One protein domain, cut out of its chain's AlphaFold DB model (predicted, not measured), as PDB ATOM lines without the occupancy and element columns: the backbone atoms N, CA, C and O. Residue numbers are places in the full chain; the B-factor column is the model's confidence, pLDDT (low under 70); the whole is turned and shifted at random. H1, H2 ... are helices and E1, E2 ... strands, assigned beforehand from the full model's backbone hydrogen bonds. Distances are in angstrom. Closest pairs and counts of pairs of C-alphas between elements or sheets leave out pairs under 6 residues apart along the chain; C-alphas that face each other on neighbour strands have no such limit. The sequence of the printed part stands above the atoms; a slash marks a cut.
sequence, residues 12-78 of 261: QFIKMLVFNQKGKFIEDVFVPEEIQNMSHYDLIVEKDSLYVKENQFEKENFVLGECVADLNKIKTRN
ATOM      1  N   GLN A  12      32.385  -2.795  -1.126       62.16
ATOM      2  CA  GLN A  12      31.659  -3.850  -0.435       62.16
ATOM      3  C   GLN A  12      30.615  -4.414  -1.395       62.16
ATOM      4  O   GLN A  12      29.865  -3.655  -2.001       62.16
ATOM      5  N   PHE A  13      30.593  -5.736  -1.536       73.25
ATOM      6  CA  PHE A  13      29.598  -6.445  -2.333       73.25
ATOM      7  C   PHE A  13      28.729  -7.291  -1.412       73.25
ATOM      8  O   PHE A  13      29.228  -7.953  -0.496       73.25
ATOM      9  N   ILE A  14      27.430  -7.297  -1.683       78.75
ATOM     10  CA  ILE A  14      26.480  -8.228  -1.097       78.75
ATOM     11  C   ILE A  14      26.796  -9.613  -1.660       78.75
ATOM     12  O   ILE A  14      26.737  -9.838  -2.872       78.75
ATOM     13  N   LYS A  15      27.128 -10.545  -0.765       81.88
ATOM     14  CA  LYS A  15      27.300 -11.961  -1.084       81.88
ATOM     15  C   LYS A  15      26.197 -12.761  -0.410       81.88
ATOM     16  O   LYS A  15      25.974 -12.612   0.789       81.88
ATOM     17  N   MET A  16      25.557 -13.644  -1.167       84.69
ATOM     18  CA  MET A  16      24.598 -14.602  -0.634       84.69
ATOM     19  C   MET A  16      25.133 -16.027  -0.826       84.69
ATOM     20  O   MET A  16      25.667 -16.370  -1.880       84.69
ATOM     21  N   LEU A  17      25.035 -16.830   0.233       82.94
ATOM     22  CA  LEU A  17      25.576 -18.187   0.318       82.94
ATOM     23  C   LEU A  17      24.441 -19.169   0.599       82.94
ATOM     24  O   LEU A  17      23.607 -18.907   1.468       82.94
ATOM     25  N   VAL A  18      24.447 -20.316  -0.079       81.62
ATOM     26  CA  VAL A  18      23.494 -21.401   0.178       81.62
ATOM     27  C   VAL A  18      24.160 -22.496   1.004       81.62
ATOM     28  O   VAL A  18      25.239 -22.992   0.673       81.62
ATOM     29  N   PHE A  19      23.481 -22.916   2.069       80.75
ATOM     30  CA  PHE A  19      23.868 -24.056   2.896       80.75
ATOM     31  C   PHE A  19      22.733 -25.077   2.925       80.75
ATOM     32  O   PHE A  19      21.558 -24.714   2.910       80.75
ATOM     33  N   ASN A  20      23.065 -26.365   3.012       81.69
ATOM     34  CA  ASN A  20      22.051 -27.385   3.272       81.69
ATOM     35  C   ASN A  20      21.650 -27.429   4.756       81.69
ATOM     36  O   ASN A  20      22.263 -26.801   5.615       81.69
ATOM     37  N   GLN A  21      20.663 -28.267   5.078       78.31
ATOM     38  CA  GLN A  21      20.160 -28.456   6.447       78.31
ATOM     39  C   GLN A  21      21.213 -28.956   7.455       78.31
ATOM     40  O   GLN A  21      21.002 -28.860   8.659       78.31
ATOM     41  N   LYS A  22      22.346 -29.495   6.985       83.06
ATOM     42  CA  LYS A  22      23.481 -29.910   7.826       83.06
ATOM     43  C   LYS A  22      24.533 -28.802   7.979       83.06
ATOM     44  O   LYS A  22      25.599 -29.064   8.525       83.06
ATOM     45  N   GLY A  23      24.272 -27.601   7.458       76.62
ATOM     46  CA  GLY A  23      25.204 -26.474   7.462       76.62
ATOM     47  C   GLY A  23      26.362 -26.613   6.470       76.62
ATOM     48  O   GLY A  23      27.334 -25.870   6.558       76.62
ATOM     49  N   LYS A  24      26.299 -27.561   5.526       81.12
ATOM     50  CA  LYS A  24      27.328 -27.694   4.486       81.12
ATOM     51  C   LYS A  24      27.053 -26.681   3.378       81.12
ATOM     52  O   LYS A  24      25.942 -26.657   2.852       81.12
ATOM     53  N   PHE A  25      28.074 -25.908   3.015       84.69
ATOM     54  CA  PHE A  25      28.054 -25.020   1.852       84.69
ATOM     55  C   PHE A  25      27.673 -25.786   0.574       84.69
ATOM     56  O   PHE A  25      28.147 -26.908   0.360       84.69
ATOM     57  N   ILE A  26      26.810 -25.179  -0.240       86.50
ATOM     58  CA  ILE A  26      26.322 -25.716  -1.513       86.50
ATOM     59  C   ILE A  26      26.874 -24.889  -2.668       86.50
ATOM     60  O   ILE A  26      27.652 -25.417  -3.458       86.50
ATOM     61  N   GLU A  27      26.524 -23.605  -2.730       86.44
ATOM     62  CA  GLU A  27      26.941 -22.701  -3.801       86.44
ATOM     63  C   GLU A  27      26.828 -21.224  -3.391       86.44
ATOM     64  O   GLU A  27      26.213 -20.879  -2.374       86.44
ATOM     65  N   ASP A  28      27.450 -20.363  -4.197       86.44
ATOM     66  CA  ASP A  28      27.285 -18.913  -4.139       86.44
ATOM     67  C   ASP A  28      26.079 -18.515  -5.004       86.44
ATOM     68  O   ASP A  28      25.946 -19.003  -6.122       86.44
ATOM     69  N   VAL A  29      25.238 -17.604  -4.511       87.06
ATOM     70  CA  VAL A  29      24.145 -17.026  -5.307       87.06
ATOM     71  C   VAL A  29      24.690 -15.874  -6.146       87.06
ATOM     72  O   VAL A  29      25.369 -14.990  -5.610       87.06
ATOM     73  N   PHE A  30      24.361 -15.827  -7.438       86.88
ATOM     74  CA  PHE A  30      24.620 -14.638  -8.245       86.88
ATOM     75  C   PHE A  30      23.682 -13.502  -7.816       86.88
ATOM     76  O   PHE A  30      22.460 -13.579  -7.968       86.88
ATOM     77  N   VAL A  31      24.272 -12.433  -7.273       87.25
ATOM     78  CA  VAL A  31      23.555 -11.230  -6.837       87.25
ATOM     79  C   VAL A  31      23.767 -10.120  -7.880       87.25
ATOM     80  O   VAL A  31      24.886  -9.600  -7.959       87.25
ATOM     81  N   PRO A  32      22.736  -9.755  -8.667       88.00
ATOM     82  CA  PRO A  32      22.837  -8.763  -9.740       88.00
ATOM     83  C   PRO A  32      23.191  -7.357  -9.229       88.00
ATOM     84  O   PRO A  32      22.942  -7.029  -8.066       88.00
ATOM     85  N   GLU A  33      23.771  -6.524 -10.103       87.44
ATOM     86  CA  GLU A  33      24.258  -5.169  -9.782       87.44
ATOM     87  C   GLU A  33      23.152  -4.267  -9.215       87.44
ATOM     88  O   GLU A  33      23.398  -3.477  -8.306       87.44
ATOM     89  N   GLU A  34      21.918  -4.439  -9.682       87.88
ATOM     90  CA  GLU A  34      20.745  -3.737  -9.175       87.88
ATOM     91  C   GLU A  34      20.574  -3.950  -7.667       87.88
ATOM     92  O   GLU A  34      20.376  -2.987  -6.933       87.88
ATOM     93  N   ILE A  35      20.750  -5.184  -7.179       86.56
ATOM     94  CA  ILE A  35      20.681  -5.497  -5.745       86.56
ATOM     95  C   ILE A  35      21.919  -4.977  -5.011       86.56
ATOM     96  O   ILE A  35      21.791  -4.493  -3.890       86.56
ATOM     97  N   GLN A  36      23.104  -5.022  -5.631       86.00
ATOM     98  CA  GLN A  36      24.336  -4.470  -5.038       86.00
ATOM     99  C   GLN A  36      24.195  -2.983  -4.687       86.00
ATOM    100  O   GLN A  36      24.800  -2.518  -3.722       86.00
ATOM    101  N   ASN A  37      23.387  -2.254  -5.460       82.44
ATOM    102  CA  ASN A  37      23.153  -0.822  -5.301       82.44
ATOM    103  C   ASN A  37      21.906  -0.487  -4.456       82.44
ATOM    104  O   ASN A  37      21.663   0.689  -4.176       82.44
ATOM    105  N   MET A  38      21.124  -1.484  -4.014       83.81
ATOM    106  CA  MET A  38      19.958  -1.252  -3.156       83.81
ATOM    107  C   MET A  38      20.388  -0.803  -1.762       83.81
ATOM    108  O   MET A  38      21.038  -1.540  -1.023       83.81
ATOM    109  N   SER A  39      19.944   0.388  -1.362       75.12
ATOM    110  CA  SER A  39      20.202   0.897  -0.008       75.12
ATOM    111  C   SER A  39      19.417   0.123   1.056       75.12
ATOM    112  O   SER A  39      19.927  -0.116   2.151       75.12
ATOM    113  N   HIS A  40      18.189  -0.297   0.732       76.38
ATOM    114  CA  HIS A  40      17.297  -1.008   1.647       76.38
ATOM    115  C   HIS A  40      16.500  -2.082   0.901       76.38
ATOM    116  O   HIS A  40      15.749  -1.774  -0.027       76.38
ATOM    117  N   TYR A  41      16.621  -3.337   1.332       82.31
ATOM    118  CA  TYR A  41      15.875  -4.460   0.771       82.31
ATOM    119  C   TYR A  41      15.390  -5.419   1.862       82.31
ATOM    120  O   TYR A  41      16.006  -5.551   2.918       82.31
ATOM    121  N   ASP A  42      14.301  -6.116   1.556       81.88
ATOM    122  CA  ASP A  42      13.707  -7.171   2.362       81.88
ATOM    123  C   ASP A  42      13.945  -8.527   1.694       81.88
ATOM    124  O   ASP A  42      13.802  -8.673   0.475       81.88
ATOM    125  N   LEU A  43      14.252  -9.539   2.507       85.69
ATOM    126  CA  LEU A  43      14.249 -10.943   2.101       85.69
ATOM    127  C   LEU A  43      12.936 -11.586   2.540       85.69
ATOM    128  O   LEU A  43      12.599 -11.567   3.722       85.69
ATOM    129  N   ILE A  44      12.192 -12.161   1.598       86.25
ATOM    130  CA  ILE A  44      10.840 -12.675   1.845       86.25
ATOM    131  C   ILE A  44      10.746 -14.108   1.338       86.25
ATOM    132  O   ILE A  44      10.969 -14.353   0.157       86.25
ATOM    133  N   VAL A  45      10.366 -15.055   2.195       85.06
ATOM    134  CA  VAL A  45      10.066 -16.433   1.773       85.06
ATOM    135  C   VAL A  45       8.559 -16.604   1.581       85.06
ATOM    136  O   VAL A  45       7.788 -16.385   2.511       85.06
ATOM    137  N   GLU A  46       8.098 -17.004   0.400       83.44
ATOM    138  CA  GLU A  46       6.684 -17.322   0.156       83.44
ATOM    139  C   GLU A  46       6.587 -18.554  -0.751       83.44
ATOM    140  O   GLU A  46       7.195 -18.567  -1.816       83.44
ATOM    141  N   LYS A  47       5.804 -19.570  -0.347       84.12
ATOM    142  CA  LYS A  47       5.598 -20.819  -1.115       84.12
ATOM    143  C   LYS A  47       6.922 -21.435  -1.599       84.12
ATOM    144  O   LYS A  47       7.108 -21.649  -2.793       84.12
ATOM    145  N   ASP A  48       7.848 -21.637  -0.664       83.81
ATOM    146  CA  ASP A  48       9.182 -22.212  -0.899       83.81
ATOM    147  C   ASP A  48      10.107 -21.407  -1.833       83.81
ATOM    148  O   ASP A  48      11.208 -21.851  -2.148       83.81
ATOM    149  N   SER A  49       9.715 -20.191  -2.225       88.06
ATOM    150  CA  SER A  49      10.542 -19.269  -3.008       88.06
ATOM    151  C   SER A  49      11.104 -18.150  -2.137       88.06
ATOM    152  O   SER A  49      10.390 -17.598  -1.297       88.06
ATOM    153  N   LEU A  50      12.364 -17.772  -2.367       89.44
ATOM    154  CA  LEU A  50      12.977 -16.587  -1.765       89.44
ATOM    155  C   LEU A  50      12.879 -15.400  -2.723       89.44
ATOM    156  O   LEU A  50      13.323 -15.476  -3.867       89.44
ATOM    157  N   TYR A  51      12.359 -14.290  -2.219       90.31
ATOM    158  CA  TYR A  51      12.251 -13.027  -2.923       90.31
ATOM    159  C   TYR A  51      13.149 -11.971  -2.287       90.31
ATOM    160  O   TYR A  51      13.271 -11.907  -1.063       90.31
ATOM    161  N   VAL A  52      13.710 -11.106  -3.127       88.69
ATOM    162  CA  VAL A  52      14.326  -9.844  -2.705       88.69
ATOM    163  C   VAL A  52      13.410  -8.722  -3.155       88.69
ATOM    164  O   VAL A  52      13.039  -8.658  -4.328       88.69
ATOM    165  N   LYS A  53      13.022  -7.853  -2.226       85.81
ATOM    166  CA  LYS A  53      12.206  -6.676  -2.514       85.81
ATOM    167  C   LYS A  53      12.933  -5.430  -2.054       85.81
ATOM    168  O   LYS A  53      13.283  -5.332  -0.889       85.81
ATOM    169  N   GLU A  54      13.065  -4.447  -2.928       81.81
ATOM    170  CA  GLU A  54      13.471  -3.116  -2.496       81.81
ATOM    171  C   GLU A  54      12.404  -2.509  -1.571       81.81
ATOM    172  O   GLU A  54      11.201  -2.519  -1.871       81.81
ATOM    173  N   ASN A  55      12.841  -2.018  -0.413       65.94
ATOM    174  CA  ASN A  55      11.944  -1.563   0.645       65.94
ATOM    175  C   ASN A  55      11.364  -0.167   0.316       65.94
ATOM    176  O   ASN A  55      10.254   0.152   0.739       65.94
ATOM    177  N   GLN A  56      12.040   0.646  -0.516       62.06
ATOM    178  CA  GLN A  56      11.649   2.038  -0.777       62.06
ATOM    179  C   GLN A  56      11.851   2.461  -2.250       62.06
ATOM    180  O   GLN A  56      12.846   2.116  -2.869       62.06
ATOM    181  N   PHE A  57      10.908   3.248  -2.785       58.12
ATOM    182  CA  PHE A  57      10.949   3.946  -4.088       58.12
ATOM    183  C   PHE A  57      10.763   3.103  -5.365       58.12
ATOM    184  O   PHE A  57       9.644   3.076  -5.880       58.12
ATOM    185  N   GLU A  58      11.796   2.437  -5.886       59.38
ATOM    186  CA  GLU A  58      11.766   1.824  -7.233       59.38
ATOM    187  C   GLU A  58      11.134   0.412  -7.240       59.38
ATOM    188  O   GLU A  58      10.747  -0.111  -8.288       59.38
ATOM    189  N   LYS A  59      10.903  -0.166  -6.048       70.62
ATOM    190  CA  LYS A  59      10.165  -1.422  -5.784       70.62
ATOM    191  C   LYS A  59      10.526  -2.539  -6.752       70.62
ATOM    192  O   LYS A  59       9.655  -3.258  -7.265       70.62
ATOM    193  N   GLU A  60      11.813  -2.718  -6.984       84.25
ATOM    194  CA  GLU A  60      12.259  -3.860  -7.756       84.25
ATOM    195  C   GLU A  60      12.061  -5.148  -6.954       84.25
ATOM    196  O   GLU A  60      12.208  -5.197  -5.725       84.25
ATOM    197  N   ASN A  61      11.670  -6.209  -7.653       89.12
ATOM    198  CA  ASN A  61      11.519  -7.525  -7.060       89.12
ATOM    199  C   ASN A  61      12.337  -8.543  -7.831       89.12
ATOM    200  O   ASN A  61      12.348  -8.547  -9.062       89.12
ATOM    201  N   PHE A  62      12.961  -9.439  -7.082       91.38
ATOM    202  CA  PHE A  62      13.724 -10.560  -7.597       91.38
ATOM    203  C   PHE A  62      13.238 -11.842  -6.936       91.38
ATOM    204  O   PHE A  62      12.727 -11.810  -5.816       91.38
ATOM    205  N   VAL A  63      13.400 -12.966  -7.624       92.25
ATOM    206  CA  VAL A  63      13.155 -14.307  -7.091       92.25
ATOM    207  C   VAL A  63      14.388 -15.170  -7.315       92.25
ATOM    208  O   VAL A  63      15.004 -15.105  -8.379       92.25
ATOM    209  N   LEU A  64      14.757 -15.964  -6.316       89.69
ATOM    210  CA  LEU A  64      15.821 -16.951  -6.453       89.69
ATOM    211  C   LEU A  64      15.347 -18.086  -7.370       89.69
ATOM    212  O   LEU A  64      14.271 -18.643  -7.156       89.69
ATOM    213  N   GLY A  65      16.135 -18.410  -8.394       82.81
ATOM    214  CA  GLY A  65      15.840 -19.517  -9.300       82.81
ATOM    215  C   GLY A  65      15.843 -20.874  -8.587       82.81
ATOM    216  O   GLY A  65      16.678 -21.140  -7.729       82.81
ATOM    217  N   GLU A  66      14.911 -21.755  -8.961       75.81
ATOM    218  CA  GLU A  66      14.781 -23.090  -8.351       75.81
ATOM    219  C   GLU A  66      15.920 -24.043  -8.753       75.81
ATOM    220  O   GLU A  66      16.364 -24.861  -7.950       75.81
ATOM    221  N   CYS A  67      16.390 -23.944 -10.002       74.94
ATOM    222  CA  CYS A  67      17.401 -24.844 -10.576       74.94
ATOM    223  C   CYS A  67      18.791 -24.207 -10.708       74.94
ATOM    224  O   CYS A  67      19.763 -24.914 -10.968       74.94
ATOM    225  N   VAL A  68      18.868 -22.882 -10.598       77.00
ATOM    226  CA  VAL A  68      20.099 -22.093 -10.698       77.00
ATOM    227  C   VAL A  68      20.023 -21.034  -9.612       77.00
ATOM    228  O   VAL A  68      19.008 -20.339  -9.525       77.00
ATOM    229  N   ALA A  69      21.065 -20.918  -8.792       81.12
ATOM    230  CA  ALA A  69      21.149 -19.974  -7.683       81.12
ATOM    231  C   ALA A  69      21.356 -18.520  -8.157       81.12
ATOM    232  O   ALA A  69      22.295 -17.842  -7.752       81.12
ATOM    233  N   ASP A  70      20.442 -18.030  -8.990       86.88
ATOM    234  CA  ASP A  70      20.458 -16.689  -9.564       86.88
ATOM    235  C   ASP A  70      19.208 -15.920  -9.133       86.88
ATOM    236  O   ASP A  70      18.085 -16.440  -9.167       86.88
ATOM    237  N   LEU A  71      19.391 -14.657  -8.749       88.75
ATOM    238  CA  LEU A  71      18.285 -13.747  -8.463       88.75
ATOM    239  C   LEU A  71      17.765 -13.132  -9.764       88.75
ATOM    240  O   LEU A  71      18.398 -12.271 -10.370       88.75
ATOM    241  N   ASN A  72      16.580 -13.569 -10.177       90.75
ATOM    242  CA  ASN A  72      15.940 -13.149 -11.417       90.75
ATOM    243  C   ASN A  72      14.947 -12.023 -11.151       90.75
ATOM    244  O   ASN A  72      14.054 -12.171 -10.315       90.75
ATOM    245  N   LYS A  73      15.065 -10.917 -11.891       91.44
ATOM    246  CA  LYS A  73      14.113  -9.806 -11.812       91.44
ATOM    247  C   LYS A  73      12.724 -10.267 -12.246       91.44
ATOM    248  O   LYS A  73      12.561 -10.920 -13.277       91.44
ATOM    249  N   ILE A  74      11.711  -9.897 -11.475       91.12
ATOM    250  CA  ILE A  74      10.307 -10.191 -11.756       91.12
ATOM    251  C   ILE A  74       9.493  -8.904 -11.803       91.12
ATOM    252  O   ILE A  74       9.922  -7.842 -11.353       91.12
ATOM    253  N   LYS A  75       8.270  -9.005 -12.330       88.31
ATOM    254  CA  LYS A  75       7.308  -7.908 -12.244       88.31
ATOM    255  C   LYS A  75       7.064  -7.559 -10.773       88.31
ATOM    256  O   LYS A  75       6.762  -8.452  -9.978       88.31
ATOM    257  N   THR A  76       7.126  -6.266 -10.458       84.25
ATOM    258  CA  THR A  76       6.829  -5.750  -9.123       84.25
ATOM    259  C   THR A  76       5.488  -6.275  -8.621       84.25
ATOM    260  O   THR A  76       4.464  -6.213  -9.313       84.25
ATOM    261  N   ARG A  77       5.503  -6.790  -7.397       85.12
ATOM    262  CA  ARG A  77       4.356  -7.335  -6.685       85.12
ATOM    263  C   ARG A  77       4.407  -6.933  -5.218       85.12
ATOM    264  O   ARG A  77       5.461  -6.742  -4.619       85.12
ATOM    265  N   ASN A  78       3.228  -6.861  -4.622       86.56
ATOM    266  CA  ASN A  78       3.099  -6.587  -3.201       86.56
ATOM    267  C   ASN A  78       3.210  -7.898  -2.420       86.56
ATOM    268  O   ASN A  78       2.679  -8.934  -2.836       86.56
TER     269      ASN A  78
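AT A GLANCE: This is residues 12 to 78 of the 261 residues of an uncharacterized protein of Flavobacterium sp. KBS0721 (UniProt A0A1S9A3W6). A strongly twisted sheet of four strands, E3 E4 E5 E6, makes the larger body, and a separate two-stranded hairpin, E1 and E2, lies off to one side of it and makes one end of the longest axis. The short helix H1 comes between the two along the chain and only grazes the larger sheet. The printed part has 67 residues with one named helix and six named strands, in the order E1 E2 H1 E3 E4 E5 E6; both sheets are antiparallel. The class is mostly strand, though under half of the residues, 33 of the 67, are in named elements. The whole is compact, with a radius of gyration of the C-alphas of 12.2 A, and flat in outline, spanning 38 by 31 by 16 A.

IN THESE COORDINATES: The printed part begins at Gln 12, whose C-alpha is at (31.659, -3.850, -0.435). E1 is residues 16 to 19, 10.1 A from first to last C-alpha, beginning at C-alpha 16 at (24.598, -14.602, -0.634). E2 is residues 25 to 29, 11.4 A long. H1 is residues 33 to 36, 4.8 A long. E3, residues 41 to 46, and E4, residues 49 to 54, are the longest strands by residues, at 15.8 A and 16.4 A; C-alpha 49 is at (10.542, -19.269, -3.008). E5 is residues 61 to 64, 10.4 A long. E6 is residues 71 to 74, 9.3 A long, ending at C-alpha 74 at (10.307, -10.191, -11.756).

HOW THE PARTS SIT: The larger sheet has the order E3, E4, E5, E6 and is a meander, each strand the antiparallel neighbour of the one before. E3 and E6 are its edge strands and are apart from each other. E3 and E4 form a hairpin with 155 degrees between their directions; N 44 and O 51 are 2.9 A apart and N 51 and O 44 2.8 A, both within hydrogen-bond range. E4 and E5 are also a hairpin, at 151 degrees, with N 52 and O 62 within hydrogen-bond range at 2.9 A. E5 and E6 are a hairpin too, at 138 degrees, with N 72 and O 63 within range at 2.8 A; the C-alphas of Phe 62 and Lys 73, which face each other, are 4.3 A apart. From edge to edge the strands' lines turn by 94 degrees, and the C-alphas of the sheet lie up to 4.5 A off its best plane. H1 is on this sheet but only grazes it, with its residues 34 to 35. H1 is too short for a pair of O i and N i+4 inside it; its one pair of O i and N i+3 is within range. The other sheet is the hairpin E1 and E2, antiparallel at 154 degrees, with N 26 and O 18 within hydrogen-bond range at 2.8 A and N 29 and O 16 at 2.9 A. E1 is apart from E3, E4, E5 and E6. E2 is apart from E3 and E4, and only just apart from E5, with the closest C-alphas 8.4 A apart. Between E2 and E6 one pair of C-alphas is within 8 A, the closest being those of Val 29 and Leu 71 at 7.4 A.

THE WHOLE: The two C-alphas farthest apart are those of Lys 22, in the link from E1 to E2, and Phe 57, in the link from E4 to E5, at 38.0 A. The first and last printed C-alphas, of Gln 12 and Asn 78, are 28.8 A apart. The printed part has no cut. No link is long: those from E4 to E5 and from E5 to E6 are short, with 6 residues each, and the other four are tight. The mean pLDDT of the printed part is 82.5, and it is under 70 at residue 12 and residues 55 to 58 of this predicted model.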